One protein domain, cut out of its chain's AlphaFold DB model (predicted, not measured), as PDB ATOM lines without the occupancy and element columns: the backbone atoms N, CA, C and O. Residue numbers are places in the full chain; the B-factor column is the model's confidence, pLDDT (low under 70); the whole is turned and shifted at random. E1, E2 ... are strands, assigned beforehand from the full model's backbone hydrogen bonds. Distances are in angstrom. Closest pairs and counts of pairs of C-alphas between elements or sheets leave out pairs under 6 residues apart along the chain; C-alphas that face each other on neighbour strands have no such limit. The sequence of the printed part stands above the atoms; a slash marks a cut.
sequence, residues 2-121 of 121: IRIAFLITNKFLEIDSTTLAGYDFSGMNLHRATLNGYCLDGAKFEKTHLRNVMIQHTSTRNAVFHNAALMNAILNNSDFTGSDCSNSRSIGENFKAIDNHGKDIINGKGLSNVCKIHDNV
ATOM      1  N   ILE A   2     226.465 150.190 255.329       95.06
ATOM      2  CA  ILE A   2     225.589 149.154 255.879       95.06
ATOM      3  C   ILE A   2     224.470 149.839 256.667       95.06
ATOM      4  O   ILE A   2     224.699 150.870 257.299       95.06
ATOM      5  N   ARG A   3     223.252 149.288 256.618       95.44
ATOM      6  CA  ARG A   3     222.075 149.854 257.291       95.44
ATOM      7  C   ARG A   3     221.413 148.791 258.152       95.44
ATOM      8  O   ARG A   3     220.897 147.807 257.636       95.44
ATOM      9  N   ILE A   4     221.394 149.022 259.457       96.25
ATOM     10  CA  ILE A   4     220.749 148.141 260.433       96.25
ATOM     11  C   ILE A   4     219.373 148.716 260.748       96.25
ATOM     12  O   ILE A   4     219.262 149.837 261.241       96.25
ATOM     13  N   ALA A   5     218.318 147.962 260.450       96.06
ATOM     14  CA  ALA A   5     216.940 148.398 260.658       96.06
ATOM     15  C   ALA A   5     216.459 148.118 262.089       96.06
ATOM     16  O   ALA A   5     216.772 147.072 262.656       96.06
ATOM     17  N   PHE A   6     215.629 149.008 262.633       95.38
ATOM     18  CA  PHE A   6     214.897 148.798 263.885       95.38
ATOM     19  C   PHE A   6     213.417 148.563 263.578       95.38
ATOM     20  O   PHE A   6     212.737 149.469 263.093       95.38
ATOM     21  N   LEU A   7     212.907 147.368 263.897       81.75
ATOM     22  CA  LEU A   7     211.616 146.844 263.407       81.75
ATOM     23  C   LEU A   7     210.376 147.695 263.724       81.75
ATOM     24  O   LEU A   7     209.324 147.489 263.132       81.75
ATOM     25  N   ILE A   8     210.471 148.607 264.688       85.06
ATOM     26  CA  ILE A   8     209.313 149.336 265.226       85.06
ATOM     27  C   ILE A   8     209.388 150.824 264.929       85.06
ATOM     28  O   ILE A   8     208.366 151.498 264.863       85.06
ATOM     29  N   THR A   9     210.594 151.365 264.782       85.56
ATOM     30  CA  THR A   9     210.789 152.815 264.782       85.56
ATOM     31  C   THR A   9     210.993 153.395 263.386       85.56
ATOM     32  O   THR A   9     211.234 154.592 263.297       85.56
ATOM     33  N   ASN A  10     210.929 152.597 262.308       86.69
ATOM     34  CA  ASN A  10     211.331 153.001 260.943       86.69
ATOM     35  C   ASN A  10     212.712 153.689 260.904       86.69
ATOM     36  O   ASN A  10     213.013 154.477 260.009       86.69
ATOM     37  N   LYS A  11     213.554 153.407 261.906       94.12
ATOM     38  CA  LYS A  11     214.892 153.979 262.052       94.12
ATOM     39  C   LYS A  11     215.910 152.998 261.508       94.12
ATOM     40  O   LYS A  11     215.725 151.782 261.603       94.12
ATOM     41  N   PHE A  12     217.004 153.561 261.024       94.50
ATOM     42  CA  PHE A  12     218.183 152.824 260.621       94.50
ATOM     43  C   PHE A  12     219.380 153.356 261.396       94.50
ATOM     44  O   PHE A  12     219.492 154.561 261.624       94.50
ATOM     45  N   LEU A  13     220.257 152.452 261.805       95.44
ATOM     46  CA  LEU A  13     221.628 152.786 262.146       95.44
ATOM     47  C   LEU A  13     222.444 152.654 260.860       95.44
ATOM     48  O   LEU A  13     222.503 151.573 260.270       95.44
ATOM     49  N   GLU A  14     223.027 153.761 260.421       95.44
ATOM     50  CA  GLU A  14     223.882 153.799 259.239       95.44
ATOM     51  C   GLU A  14     225.336 153.663 259.674       95.44
ATOM     52  O   GLU A  14     225.810 154.391 260.545       95.44
ATOM     53  N   ILE A  15     226.023 152.688 259.088       95.00
ATOM     54  CA  ILE A  15     227.422 152.391 259.363       95.00
ATOM     55  C   ILE A  15     228.197 152.624 258.076       95.00
ATOM     56  O   ILE A  15     227.950 151.967 257.053       95.00
ATOM     57  N   ASP A  16     229.153 153.546 258.133       94.25
ATOM     58  CA  ASP A  16     230.063 153.817 257.023       94.25
ATOM     59  C   ASP A  16     231.209 152.802 256.997       94.25
ATOM     60  O   ASP A  16     232.374 153.087 257.250       94.25
ATOM     61  N   SER A  17     230.828 151.552 256.761       92.19
ATOM     62  CA  SER A  17     231.732 150.436 256.543       92.19
ATOM     63  C   SER A  17     231.208 149.586 255.390       92.19
ATOM     64  O   SER A  17     230.035 149.657 254.992       92.19
ATOM     65  N   THR A  18     232.102 148.785 254.826       93.12
ATOM     66  CA  THR A  18     231.792 147.743 253.843       93.12
ATOM     67  C   THR A  18     231.566 146.382 254.503       93.12
ATOM     68  O   THR A  18     231.037 145.481 253.859       93.12
ATOM     69  N   THR A  19     231.921 146.236 255.785       94.62
ATOM     70  CA  THR A  19     231.779 145.001 256.566       94.62
ATOM     71  C   THR A  19     231.444 145.285 258.033       94.62
ATOM     72  O   THR A  19     231.782 146.347 258.559       94.62
ATOM     73  N   LEU A  20     230.791 144.330 258.698       97.12
ATOM     74  CA  LEU A  20     230.589 144.339 260.152       97.12
ATOM     75  C   LEU A  20     231.515 143.353 260.887       97.12
ATOM     76  O   LEU A  20     231.456 143.263 262.112       97.12
ATOM     77  N   ALA A  21     232.380 142.632 260.167       97.38
ATOM     78  CA  ALA A  21     233.390 141.780 260.784       97.38
ATOM     79  C   ALA A  21     234.362 142.638 261.610       97.38
ATOM     80  O   ALA A  21     234.878 143.645 261.120       97.38
ATOM     81  N   GLY A  22     234.581 142.264 262.870       97.38
ATOM     82  CA  GLY A  22     235.400 143.015 263.820       97.38
ATOM     83  C   GLY A  22     234.803 144.351 264.274       97.38
ATOM     84  O   GLY A  22     235.474 145.082 265.001       97.38
ATOM     85  N   TYR A  23     233.583 144.698 263.847       97.94
ATOM     86  CA  TYR A  23     232.987 145.995 264.160       97.94
ATOM     87  C   TYR A  23     232.654 146.112 265.649       97.94
ATOM     88  O   TYR A  23     232.225 145.143 266.281       97.94
ATOM     89  N   ASP A  24     232.836 147.313 266.194       97.69
ATOM     90  CA  ASP A  24     232.601 147.596 267.603       97.69
ATOM     91  C   ASP A  24     231.194 148.154 267.850       97.69
ATOM     92  O   ASP A  24     230.898 149.311 267.550       97.69
ATOM     93  N   PHE A  25     230.319 147.307 268.398       97.69
ATOM     94  CA  PHE A  25     228.974 147.649 268.863       97.69
ATOM     95  C   PHE A  25     228.898 147.823 270.387       97.69
ATOM     96  O   PHE A  25     227.790 147.863 270.944       97.69
ATOM     97  N   SER A  26     230.036 147.900 271.082       97.81
ATOM     98  CA  SER A  26     230.080 147.915 272.544       97.81
ATOM     99  C   SER A  26     229.243 149.054 273.124       97.81
ATOM    100  O   SER A  26     229.333 150.210 272.709       97.81
ATOM    101  N   GLY A  27     228.387 148.724 274.092       97.19
ATOM    102  CA  GLY A  27     227.503 149.678 274.769       97.19
ATOM    103  C   GLY A  27     226.364 150.254 273.914       97.19
ATOM    104  O   GLY A  27     225.587 151.070 274.412       97.19
ATOM    105  N   MET A  28     226.220 149.845 272.649       97.62
ATOM    106  CA  MET A  28     225.153 150.350 271.785       97.62
ATOM    107  C   MET A  28     223.771 149.822 272.190       97.62
ATOM    108  O   MET A  28     223.614 148.740 272.764       97.62
ATOM    109  N   ASN A  29     222.732 150.575 271.822       96.25
ATOM    110  CA  ASN A  29     221.354 150.112 271.917       96.25
ATOM    111  C   ASN A  29     220.877 149.557 270.571       96.25
ATOM    112  O   ASN A  29     220.510 150.313 269.674       96.25
ATOM    113  N   LEU A  30     220.856 148.231 270.463       96.75
ATOM    114  CA  LEU A  30     220.377 147.474 269.306       96.75
ATOM    115  C   LEU A  30     219.062 146.739 269.627       96.75
ATOM    116  O   LEU A  30     218.740 145.708 269.033       96.75
ATOM    117  N   HIS A  31     218.278 147.259 270.581       95.88
ATOM    118  CA  HIS A  31     216.986 146.687 270.940       95.88
ATOM    119  C   HIS A  31     216.071 146.609 269.711       95.88
ATOM    120  O   HIS A  31     215.756 147.638 269.113       95.88
ATOM    121  N   ARG A  32     215.601 145.399 269.367       95.12
ATOM    122  CA  ARG A  32     214.762 145.134 268.175       95.12
ATOM    123  C   ARG A  32     215.430 145.483 266.836       95.12
ATOM    124  O   ARG A  32     214.727 145.773 265.863       95.12
ATOM    125  N   ALA A  33     216.759 145.482 266.788       97.25
ATOM    126  CA  ALA A  33     217.494 145.623 265.541       97.25
ATOM    127  C   ALA A  33     217.483 144.317 264.722       97.25
ATOM    128  O   ALA A  33     217.394 143.217 265.274       97.25
ATOM    129  N   THR A  34     217.613 144.455 263.404       96.25
ATOM    130  CA  THR A  34     217.838 143.357 262.456       96.25
ATOM    131  C   THR A  34     219.294 143.337 262.028       96.25
ATOM    132  O   THR A  34     219.761 144.260 261.364       96.25
ATOM    133  N   LEU A  35     219.977 142.244 262.352       96.12
ATOM    134  CA  LEU A  35     221.337 141.931 261.923       96.12
ATOM    135  C   LEU A  35     221.382 140.717 260.973       96.12
ATOM    136  O   LEU A  35     222.451 140.174 260.720       96.12
ATOM    137  N   ASN A  36     220.233 140.279 260.453       95.00
ATOM    138  CA  ASN A  36     220.109 139.068 259.642       95.00
ATOM    139  C   ASN A  36     221.014 139.080 258.399       95.00
ATOM    140  O   ASN A  36     221.079 140.076 257.681       95.00
ATOM    141  N   GLY A  37     221.660 137.948 258.114       94.00
ATOM    142  CA  GLY A  37     222.482 137.752 256.915       94.00
ATOM    143  C   GLY A  37     223.862 138.424 256.926       94.00
ATOM    144  O   GLY A  37     224.631 138.222 255.988       94.00
ATOM    145  N   TYR A  38     224.205 139.216 257.947       96.06
ATOM    146  CA  TYR A  38     225.523 139.841 258.042       96.06
ATOM    147  C   TYR A  38     226.625 138.879 258.507       96.06
ATOM    148  O   TYR A  38     226.405 137.954 259.293       96.06
ATOM    149  N   CYS A  39     227.849 139.161 258.050       95.94
ATOM    150  CA  CYS A  39     229.067 138.635 258.652       95.94
ATOM    151  C   CYS A  39     229.492 139.560 259.801       95.94
ATOM    152  O   CYS A  39     229.846 140.718 259.576       95.94
ATOM    153  N   LEU A  40     229.423 139.032 261.018       96.88
ATOM    154  CA  LEU A  40     229.742 139.656 262.304       96.88
ATOM    155  C   LEU A  40     230.926 138.937 262.973       96.88
ATOM    156  O   LEU A  40     231.067 138.961 264.195       96.88
ATOM    157  N   ASP A  41     231.756 138.250 262.188       97.06
ATOM    158  CA  ASP A  41     232.912 137.518 262.706       97.06
ATOM    159  C   ASP A  41     233.844 138.466 263.464       97.06
ATOM    160  O   ASP A  41     234.234 139.513 262.947       97.06
ATOM    161  N   GLY A  42     234.183 138.120 264.706       97.19
ATOM    162  CA  GLY A  42     235.010 138.942 265.588       97.19
ATOM    163  C   GLY A  42     234.366 140.253 266.048       97.19
ATOM    164  O   GLY A  42     235.057 141.068 266.658       97.19
ATOM    165  N   ALA A  43     233.085 140.499 265.746       98.06
ATOM    166  CA  ALA A  43     232.400 141.710 266.183       98.06
ATOM    167  C   ALA A  43     232.289 141.773 267.714       98.06
ATOM    168  O   ALA A  43     232.212 140.753 268.404       98.06
ATOM    169  N   LYS A  44     232.268 142.996 268.234       98.06
ATOM    170  CA  LYS A  44     232.254 143.300 269.663       98.06
ATOM    171  C   LYS A  44     230.880 143.801 270.081       98.06
ATOM    172  O   LYS A  44     230.405 144.804 269.563       98.06
ATOM    173  N   PHE A  45     230.228 143.084 270.984       97.12
ATOM    174  CA  PHE A  45     228.903 143.365 271.539       97.12
ATOM    175  C   PHE A  45     228.952 143.507 273.070       97.12
ATOM    176  O   PHE A  45     227.962 143.261 273.771       97.12
ATOM    177  N   GLU A  46     230.107 143.882 273.618       96.00
ATOM    178  CA  GLU A  46     230.301 144.045 275.050       96.00
ATOM    179  C   GLU A  46     229.312 145.073 275.614       96.00
ATOM    180  O   GLU A  46     229.258 146.229 275.192       96.00
ATOM    181  N   LYS A  47     228.518 144.662 276.611       95.62
ATOM    182  CA  LYS A  47     227.494 145.506 277.261       95.62
ATOM    183  C   LYS A  47     226.429 146.063 276.297       95.62
ATOM    184  O   LYS A  47     225.729 147.014 276.642       95.62
ATOM    185  N   THR A  48     226.271 145.490 275.104       97.81
ATOM    186  CA  THR A  48     225.280 145.937 274.116       97.81
ATOM    187  C   THR A  48     223.867 145.499 274.512       97.81
ATOM    188  O   THR A  48     223.636 144.383 274.994       97.81
ATOM    189  N   HIS A  49     222.875 146.365 274.285       96.31
ATOM    190  CA  HIS A  49     221.469 146.010 274.470       96.31
ATOM    191  C   HIS A  49     220.930 145.315 273.215       96.31
ATOM    192  O   HIS A  49     220.571 145.976 272.245       96.31
ATOM    193  N   LEU A  50     220.829 143.986 273.257       95.12
ATOM    194  CA  LEU A  50     220.386 143.123 272.153       95.12
ATOM    195  C   LEU A  50     219.009 142.480 272.412       95.12
ATOM    196  O   LEU A  50     218.637 141.486 271.791       95.12
ATOM    197  N   ARG A  51     218.215 143.029 273.338       93.94
ATOM    198  CA  ARG A  51     216.898 142.465 273.662       93.94
ATOM    199  C   ARG A  51     216.025 142.448 272.407       93.94
ATOM    200  O   ARG A  51     215.903 143.480 271.744       93.94
ATOM    201  N   ASN A  52     215.358 141.330 272.132       93.38
ATOM    202  CA  ASN A  52     214.530 141.129 270.937       93.38
ATOM    203  C   ASN A  52     215.273 141.376 269.600       93.38
ATOM    204  O   ASN A  52     214.628 141.736 268.616       93.38
ATOM    205  N   VAL A  53     216.607 141.282 269.557       95.31
ATOM    206  CA  VAL A  53     217.362 141.401 268.298       95.31
ATOM    207  C   VAL A  53     217.089 140.192 267.399       95.31
ATOM    208  O   VAL A  53     216.844 139.090 267.896       95.31
ATOM    209  N   MET A  54     217.168 140.381 266.084       94.25
ATOM    210  CA  MET A  54     217.193 139.281 265.119       94.25
ATOM    211  C   MET A  54     218.600 139.151 264.532       94.25
ATOM    212  O   MET A  54     219.091 140.080 263.892       94.25
ATOM    213  N   ILE A  55     219.248 138.015 264.787       91.94
ATOM    214  CA  ILE A  55     220.585 137.631 264.310       91.94
ATOM    215  C   ILE A  55     220.425 136.256 263.651       91.94
ATOM    216  O   ILE A  55     220.789 135.220 264.203       91.94
ATOM    217  N   GLN A  56     219.758 136.235 262.498       90.94
ATOM    218  CA  GLN A  56     219.439 135.008 261.771       90.94
ATOM    219  C   GLN A  56     220.296 134.857 260.523       90.94
ATOM    220  O   GLN A  56     220.520 135.840 259.813       90.94
ATOM    221  N   HIS A  57     220.694 133.625 260.200       91.44
ATOM    222  CA  HIS A  57     221.517 133.347 259.015       91.44
ATOM    223  C   HIS A  57     222.815 134.173 259.000       91.44
ATOM    224  O   HIS A  57     223.233 134.668 257.957       91.44
ATOM    225  N   THR A  58     223.416 134.379 260.174       91.75
ATOM    226  CA  THR A  58     224.624 135.203 260.344       91.75
ATOM    227  C   THR A  58     225.828 134.367 260.731       91.75
ATOM    228  O   THR A  58     225.703 133.356 261.419       91.75
ATOM    229  N   SER A  59     227.011 134.837 260.348       93.00
ATOM    230  CA  SER A  59     228.264 134.354 260.924       93.00
ATOM    231  C   SER A  59     228.651 135.294 262.058       93.00
ATOM    232  O   SER A  59     228.782 136.491 261.827       93.00
ATOM    233  N   THR A  60     228.783 134.783 263.278       92.31
ATOM    234  CA  THR A  60     229.193 135.544 264.473       92.31
ATOM    235  C   THR A  60     230.449 134.949 265.099       92.31
ATOM    236  O   THR A  60     230.674 135.099 266.296       92.31
ATOM    237  N   ARG A  61     231.266 134.238 264.313       91.50
ATOM    238  CA  ARG A  61     232.383 133.438 264.825       91.50
ATOM    239  C   ARG A  61     233.377 134.312 265.566       91.50
ATOM    240  O   ARG A  61     233.746 135.377 265.078       91.50
ATOM    241  N   ASN A  62     233.848 133.851 266.719       94.12
ATOM    242  CA  ASN A  62     234.776 134.594 267.580       94.12
ATOM    243  C   ASN A  62     234.280 135.996 268.000       94.12
ATOM    244  O   ASN A  62     235.091 136.826 268.408       94.12
ATOM    245  N   ALA A  63     232.981 136.288 267.882       95.44
ATOM    246  CA  ALA A  63     232.410 137.535 268.380       95.44
ATOM    247  C   ALA A  63     232.358 137.546 269.915       95.44
ATOM    248  O   ALA A  63     232.284 136.495 270.558       95.44
ATOM    249  N   VAL A  64     232.363 138.741 270.501       95.25
ATOM    250  CA  VAL A  64     232.351 138.935 271.956       95.25
ATOM    251  C   VAL A  64     231.007 139.512 272.381       95.25
ATOM    252  O   VAL A  64     230.640 140.601 271.977       95.25
ATOM    253  N   PHE A  65     230.272 138.800 273.225       93.06
ATOM    254  CA  PHE A  65     228.971 139.187 273.781       93.06
ATOM    255  C   PHE A  65     229.033 139.383 275.304       93.06
ATOM    256  O   PHE A  65     228.019 139.253 275.995       93.06
ATOM    257  N   HIS A  66     230.211 139.686 275.865       91.56
ATOM    258  CA  HIS A  66     230.373 139.844 277.314       91.56
ATOM    259  C   HIS A  66     229.392 140.860 277.887       91.56
ATOM    260  O   HIS A  66     229.345 142.014 277.461       91.56
ATOM    261  N   ASN A  67     228.639 140.461 278.911       90.31
ATOM    262  CA  ASN A  67     227.636 141.320 279.554       90.31
ATOM    263  C   ASN A  67     226.538 141.850 278.604       90.31
ATOM    264  O   ASN A  67     225.843 142.809 278.947       90.31
ATOM    265  N   ALA A  68     226.369 141.266 277.413       94.00
ATOM    266  CA  ALA A  68     225.314 141.656 276.487       94.00
ATOM    267  C   ALA A  68     223.933 141.213 276.999       94.00
ATOM    268  O   ALA A  68     223.786 140.191 277.674       94.00
ATOM    269  N   ALA A  69     222.893 141.973 276.657       93.50
ATOM    270  CA  ALA A  69     221.512 141.646 277.010       93.50
ATOM    271  C   ALA A  69     220.787 141.006 275.818       93.50
ATOM    272  O   ALA A  69     220.260 141.727 274.979       93.50
ATOM    273  N   LEU A  70     220.732 139.673 275.759       91.25
ATOM    274  CA  LEU A  70     220.196 138.859 274.654       91.25
ATOM    275  C   LEU A  70     218.777 138.316 274.916       91.25
ATOM    276  O   LEU A  70     218.313 137.417 274.219       91.25
ATOM    277  N   MET A  71     218.060 138.838 275.915       90.75
ATOM    278  CA  MET A  71     216.719 138.347 276.253       90.75
ATOM    279  C   MET A  71     215.775 138.396 275.042       90.75
ATOM    280  O   MET A  71     215.650 139.437 274.385       90.75
ATOM    281  N   ASN A  72     215.087 137.284 274.778       90.38
ATOM    282  CA  ASN A  72     214.214 137.069 273.619       90.38
ATOM    283  C   ASN A  72     214.872 137.336 272.251       90.38
ATOM    284  O   ASN A  72     214.180 137.696 271.296       90.38
ATOM    285  N   ALA A  73     216.197 137.237 272.144       90.56
ATOM    286  CA  ALA A  73     216.862 137.312 270.852       90.56
ATOM    287  C   ALA A  73     216.470 136.115 269.968       90.56
ATOM    288  O   ALA A  73     216.266 135.003 270.461       90.56
ATOM    289  N   ILE A  74     216.376 136.348 268.659       89.62
ATOM    290  CA  ILE A  74     216.153 135.307 267.652       89.62
ATOM    291  C   ILE A  74     217.480 135.078 266.941       89.62
ATOM    292  O   ILE A  74     217.905 135.913 266.145       89.62
ATOM    293  N   LEU A  75     218.130 133.953 267.230       86.19
ATOM    294  CA  LEU A  75     219.508 133.673 266.801       86.19
ATOM    295  C   LEU A  75     219.591 132.480 265.823       86.19
ATOM    296  O   LEU A  75     220.613 131.807 265.715       86.19
ATOM    297  N   ASN A  76     218.479 132.166 265.155       85.88
ATOM    298  CA  ASN A  76     218.325 130.951 264.356       85.88
ATOM    299  C   ASN A  76     219.238 130.919 263.126       85.88
ATOM    300  O   ASN A  76     219.333 131.891 262.380       85.88
ATOM    301  N   ASN A  77     219.784 129.742 262.840       85.44
ATOM    302  CA  ASN A  77     220.639 129.452 261.694       85.44
ATOM    303  C   ASN A  77     221.925 130.294 261.665       85.44
ATOM    304  O   ASN A  77     222.386 130.661 260.587       85.44
ATOM    305  N   SER A  78     222.474 130.630 262.830       86.44
ATOM    306  CA  SER A  78     223.675 131.459 262.951       86.44
ATOM    307  C   SER A  78     224.837 130.684 263.566       86.44
ATOM    308  O   SER A  78     224.633 129.812 264.412       86.44
ATOM    309  N   ASP A  79     226.053 131.008 263.129       86.88
ATOM    310  CA  ASP A  79     227.285 130.361 263.580       86.88
ATOM    311  C   ASP A  79     227.933 131.169 264.715       86.88
ATOM    312  O   ASP A  79     228.409 132.287 264.500       86.88
ATOM    313  N   PHE A  80     227.948 130.598 265.921       86.75
ATOM    314  CA  PHE A  80     228.562 131.161 267.133       86.75
ATOM    315  C   PHE A  80     229.895 130.481 267.485       86.75
ATOM    316  O   PHE A  80     230.395 130.615 268.601       86.75
ATOM    317  N   THR A  81     230.489 129.728 266.553       85.38
ATOM    318  CA  THR A  81     231.730 128.991 266.804       85.38
ATOM    319  C   THR A  81     232.823 129.924 267.323       85.38
ATOM    320  O   THR A  81     233.212 130.894 266.671       85.38
ATOM    321  N   GLY A  82     233.339 129.612 268.513       87.12
ATOM    322  CA  GLY A  82     234.420 130.362 269.153       87.12
ATOM    323  C   GLY A  82     234.003 131.690 269.787       87.12
ATOM    324  O   GLY A  82     234.849 132.331 270.409       87.12
ATOM    325  N   SER A  83     232.736 132.089 269.669       90.19
ATOM    326  CA  SER A  83     232.217 133.304 270.296       90.19
ATOM    327  C   SER A  83     232.248 133.189 271.816       90.19
ATOM    328  O   SER A  83     232.257 132.087 272.374       90.19
ATOM    329  N   ASP A  84     232.257 134.332 272.491       90.19
ATOM    330  CA  ASP A  84     232.276 134.409 273.948       90.19
ATOM    331  C   ASP A  84     231.039 135.138 274.477       90.19
ATOM    332  O   ASP A  84     230.810 136.303 274.169       90.19
ATOM    333  N   CYS A  85     230.238 134.447 275.280       86.88
ATOM    334  CA  CYS A  85     228.962 134.922 275.810       86.88
ATOM    335  C   CYS A  85     228.986 134.972 277.340       86.88
ATOM    336  O   CYS A  85     227.932 135.025 277.982       86.88
ATOM    337  N   SER A  86     230.183 134.969 277.931       85.38
ATOM    338  CA  SER A  86     230.388 135.039 279.374       85.38
ATOM    339  C   SER A  86     229.654 136.236 279.977       85.38
ATOM    340  O   SER A  86     229.743 137.363 279.480       85.38
ATOM    341  N   ASN A  87     228.915 136.000 281.061       85.88
ATOM    342  CA  ASN A  87     228.104 137.005 281.762       85.88
ATOM    343  C   ASN A  87     226.999 137.673 280.918       85.88
ATOM    344  O   ASN A  87     226.401 138.661 281.353       85.88
ATOM    345  N   SER A  88     226.711 137.182 279.710       86.31
ATOM    346  CA  SER A  88     225.558 137.660 278.946       86.31
ATOM    347  C   SER A  88     224.254 137.202 279.606       86.31
ATOM    348  O   SER A  88     224.190 136.166 280.268       86.31
ATOM    349  N   ARG A  89     223.194 137.998 279.455       83.88
ATOM    350  CA  ARG A  89     221.858 137.645 279.949       83.88
ATOM    351  C   ARG A  89     221.005 137.152 278.796       83.88
ATOM    352  O   ARG A  89     220.606 137.955 277.953       83.88
ATOM    353  N   SER A  90     220.673 135.866 278.797       77.88
ATOM    354  CA  SER A  90     219.751 135.258 277.842       77.88
ATOM    355  C   SER A  90     218.627 134.541 278.584       77.88
ATOM    356  O   SER A  90     218.841 133.638 279.386       77.88
ATOM    357  N   ILE A  91     217.413 135.054 278.407       77.06
ATOM    358  CA  ILE A  91     216.183 134.424 278.882       77.06
ATOM    359  C   ILE A  91     215.192 134.524 277.731       77.06
ATOM    360  O   ILE A  91     215.007 135.615 277.179       77.06
ATOM    361  N   GLY A  92     214.542 133.407 277.400       69.88
ATOM    362  CA  GLY A  92     213.522 133.348 276.351       69.88
ATOM    363  C   GLY A  92     214.079 133.504 274.935       69.88
ATOM    364  O   GLY A  92     213.313 133.773 274.011       69.88
ATOM    365  N   GLU A  93     215.393 133.384 274.752       70.75
ATOM    366  CA  GLU A  93     216.007 133.331 273.434       70.75
ATOM    367  C   GLU A  93     215.471 132.142 272.630       70.75
ATOM    368  O   GLU A  93     215.271 131.044 273.152       70.75
ATOM    369  N   ASN A  94     215.244 132.366 271.336       71.31
ATOM    370  CA  ASN A  94     214.994 131.280 270.403       71.31
ATOM    371  C   ASN A  94     216.311 130.972 269.703       71.31
ATOM    372  O   ASN A  94     216.836 131.790 268.936       71.31
ATOM    373  N   PHE A  95     216.858 129.817 270.060       69.69
ATOM    374  CA  PHE A  95     218.186 129.407 269.672       69.69
ATOM    375  C   PHE A  95     218.091 128.126 268.843       69.69
ATOM    376  O   PHE A  95     217.697 127.076 269.348       69.69
ATOM    377  N   LYS A  96     218.448 128.231 267.560       70.69
ATOM    378  CA  LYS A  96     218.674 127.104 266.649       70.69
ATOM    379  C   LYS A  96     220.010 127.311 265.945       70.69
ATOM    380  O   LYS A  96     220.056 127.974 264.914       70.69
ATOM    381  N   ALA A  97     221.096 126.789 266.504       64.06
ATOM    382  CA  ALA A  97     222.391 126.782 265.833       64.06
ATOM    383  C   ALA A  97     222.437 125.615 264.849       64.06
ATOM    384  O   ALA A  97     222.027 124.507 265.196       64.06
ATOM    385  N   ILE A  98     222.928 125.863 263.638       66.81
ATOM    386  CA  ILE A  98     223.097 124.829 262.617       66.81
ATOM    387  C   ILE A  98     224.577 124.637 262.304       66.81
ATOM    388  O   ILE A  98     225.332 125.607 262.314       66.81
ATOM    389  N   ASP A  99     224.994 123.407 262.016       63.78
ATOM    390  CA  ASP A  99     226.294 123.177 261.388       63.78
ATOM    391  C   ASP A  99     226.302 123.658 259.923       63.78
ATOM    392  O   ASP A  99     225.298 124.111 259.363       63.78
ATOM    393  N   ASN A 100     227.453 123.514 259.269       54.53
ATOM    394  CA  ASN A 100     227.642 123.806 257.848       54.53
ATOM    395  C   ASN A 100     226.820 122.910 256.894       54.53
ATOM    396  O   ASN A 100     226.849 123.139 255.686       54.53
ATOM    397  N   HIS A 101     226.079 121.927 257.412       67.00
ATOM    398  CA  HIS A 101     225.142 121.082 256.671       67.00
ATOM    399  C   HIS A 101     223.673 121.392 257.017       67.00
ATOM    400  O   HIS A 101     222.768 120.713 256.531       67.00
ATOM    401  N   GLY A 102     223.407 122.417 257.835       60.66
ATOM    402  CA  GLY A 102     222.054 122.816 258.224       60.66
ATOM    403  C   GLY A 102     221.443 121.983 259.355       60.66
ATOM    404  O   GLY A 102     220.251 122.133 259.643       60.66
ATOM    405  N   LYS A 103     222.220 121.109 260.004       68.06
ATOM    406  CA  LYS A 103     221.746 120.283 261.116       68.06
ATOM    407  C   LYS A 103     221.776 121.078 262.412       68.06
ATOM    408  O   LYS A 103     222.796 121.667 262.743       68.06
ATOM    409  N   ASP A 104     220.681 121.032 263.168       69.75
ATOM    410  CA  ASP A 104     220.635 121.574 264.529       69.75
ATOM    411  C   ASP A 104     221.692 120.885 265.411       69.75
ATOM    412  O   ASP A 104     221.654 119.665 265.599       69.75
ATOM    413  N   ILE A 105     222.652 121.660 265.915       67.06
ATOM    414  CA  ILE A 105     223.772 121.149 266.720       67.06
ATOM    415  C   ILE A 105     223.560 121.277 268.229       67.06
ATOM    416  O   ILE A 105     224.375 120.788 269.007       67.06
ATOM    417  N   ILE A 106     222.463 121.891 268.664       66.88
ATOM    418  CA  ILE A 106     222.234 122.230 270.076       66.88
ATOM    419  C   ILE A 106     221.011 121.561 270.676       66.88
ATOM    420  O   ILE A 106     220.881 121.556 271.898       66.88
ATOM    421  N   ASN A 107     220.126 120.989 269.854       63.25
ATOM    422  CA  ASN A 107     218.918 120.289 270.298       63.25
ATOM    423  C   ASN A 107     218.090 121.113 271.307       63.25
ATOM    424  O   ASN A 107     217.652 120.595 272.334       63.25
ATOM    425  N   GLY A 108     217.927 122.415 271.054       60.28
ATOM    426  CA  GLY A 108     217.169 123.317 271.930       60.28
ATOM    427  C   GLY A 108     217.863 123.703 273.242       60.28
ATOM    428  O   GLY A 108     217.224 124.290 274.115       60.28
ATOM    429  N   LYS A 109     219.155 123.400 273.412       61.41
ATOM    430  CA  LYS A 109     219.942 123.946 274.521       61.41
ATOM    431  C   LYS A 109     220.367 125.388 274.205       61.41
ATOM    432  O   LYS A 109     220.802 125.666 273.094       61.41
ATOM    433  N   GLY A 110     220.221 126.296 275.174       65.75
ATOM    434  CA  GLY A 110     220.521 127.728 275.020       65.75
ATOM    435  C   GLY A 110     222.005 128.052 274.775       65.75
ATOM    436  O   GLY A 110     222.831 127.167 274.542       65.75
ATOM    437  N   LEU A 111     222.354 129.341 274.868       68.88
ATOM    438  CA  LEU A 111     223.679 129.900 274.530       68.88
ATOM    439  C   LEU A 111     224.883 129.201 275.190       68.88
ATOM    440  O   LEU A 111     225.979 129.216 274.630       68.88
ATOM    441  N   SER A 112     224.677 128.528 276.324       66.88
ATOM    442  CA  SER A 112     225.705 127.769 277.043       66.88
ATOM    443  C   SER A 112     226.359 126.637 276.243       66.88
ATOM    444  O   SER A 112     227.425 126.173 276.628       66.88
ATOM    445  N   ASN A 113     225.751 126.168 275.144       65.94
ATOM    446  CA  ASN A 113     226.269 125.024 274.375       65.94
ATOM    447  C   ASN A 113     226.997 125.406 273.079       65.94
ATOM    448  O   ASN A 113     227.485 124.523 272.381       65.94
ATOM    449  N   VAL A 114     227.065 126.692 272.735       66.06
ATOM    450  CA  VAL A 114     227.611 127.157 271.437       66.06
ATOM    451  C   VAL A 114     228.611 128.284 271.536       66.06
ATOM    452  O   VAL A 114     229.246 128.630 270.549       66.06
ATOM    453  N   CYS A 115     228.717 128.875 272.712       73.00
ATOM    454  CA  CYS A 115     229.493 130.062 272.961       73.00
ATOM    455  C   CYS A 115     230.224 129.821 274.275       73.00
ATOM    456  O   CYS A 115     229.677 129.190 275.183       73.00
ATOM    457  N   LYS A 116     231.469 130.282 274.384       72.56
ATOM    458  CA  LYS A 116     232.218 130.161 275.632       72.56
ATOM    459  C   LYS A 116     231.440 130.886 276.725       72.56
ATOM    460  O   LYS A 116     231.151 132.074 276.603       72.56
ATOM    461  N   ILE A 117     231.088 130.147 277.767       65.50
ATOM    462  CA  ILE A 117     230.574 130.681 279.020       65.50
ATOM    463  C   ILE A 117     231.682 130.504 280.054       65.50
ATOM    464  O   ILE A 117     232.067 129.389 280.387       65.50
ATOM    465  N   HIS A 118     232.278 131.599 280.511       53.97
ATOM    466  CA  HIS A 118     233.044 131.582 281.748       53.97
ATOM    467  C   HIS A 118     232.036 131.730 282.883       53.97
ATOM    468  O   HIS A 118     231.607 132.840 283.203       53.97
ATOM    469  N   ASP A 119     231.640 130.593 283.450       45.88
ATOM    470  CA  ASP A 119     230.946 130.546 284.729       45.88
ATOM    471  C   ASP A 119     231.931 131.044 285.795       45.88
ATOM    472  O   ASP A 119     232.815 130.315 286.245       45.88
ATOM    473  N   ASN A 120     231.828 132.319 286.168       36.41
ATOM    474  CA  ASN A 120     232.422 132.778 287.416       36.41
ATOM    475  C   ASN A 120     231.510 132.271 288.535       36.41
ATOM    476  O   ASN A 120     230.436 132.832 288.755       36.41
ATOM    477  N   VAL A 121     231.930 131.164 289.153       37.59
ATOM    478  CA  VAL A 121     231.378 130.622 290.405       37.59
ATOM    479  C   VAL A 121     231.311 131.712 291.470       37.59
ATOM    480  O   VAL A 121     232.294 132.482 291.575       37.59
TER     481      VAL A 121
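Overview. This is residues 2 to 121 of the 121 residues of an uncharacterized protein of Escherichia coli 907889 (UniProt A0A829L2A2). Little of this domain is regular structure: it is a chain wound in stacked turns, a solenoid running through residues 20 to 97, with the small hairpin E1 and E2 capping one end and a looser stretch, residues 98 to 121, at the other. The printed part has 120 residues, no named helix and two strands, E1 then E2, in one antiparallel sheet; the class is all strand, with only 10 residues in named elements. It is compact, with a radius of gyration of the C-alphas of 13.2 A and spans of 35 by 35 by 25 A.

Along the chain. Find C-alpha 2 at (225.589, 149.154, 255.879), where E1, residues 2 to 6, begins its 13.4 A. E2, residues 11 to 15, covers 12.9 A and ends at C-alpha 15. For the turns, compare C-alpha 25 at (228.974, 147.649, 268.863) with C-alpha 85 at (228.962, 134.922, 275.810).

Arrangement. E1 and E2 form an antiparallel hairpin at 155 degrees, with a tight link; look for N 4 and O 13, 2.9 A apart and within hydrogen-bond range. Residues 5 to 6 of E1 also pair with residues 33 to 34, antiparallel.

Size, cuts and confidence. The farthest C-alphas, of Asn 10 and Val 121, are 42.1 A apart. The printed part has no cut. Look for pLDDT under 70 at residues 92, 95, 97 to 114 and 117 to 121.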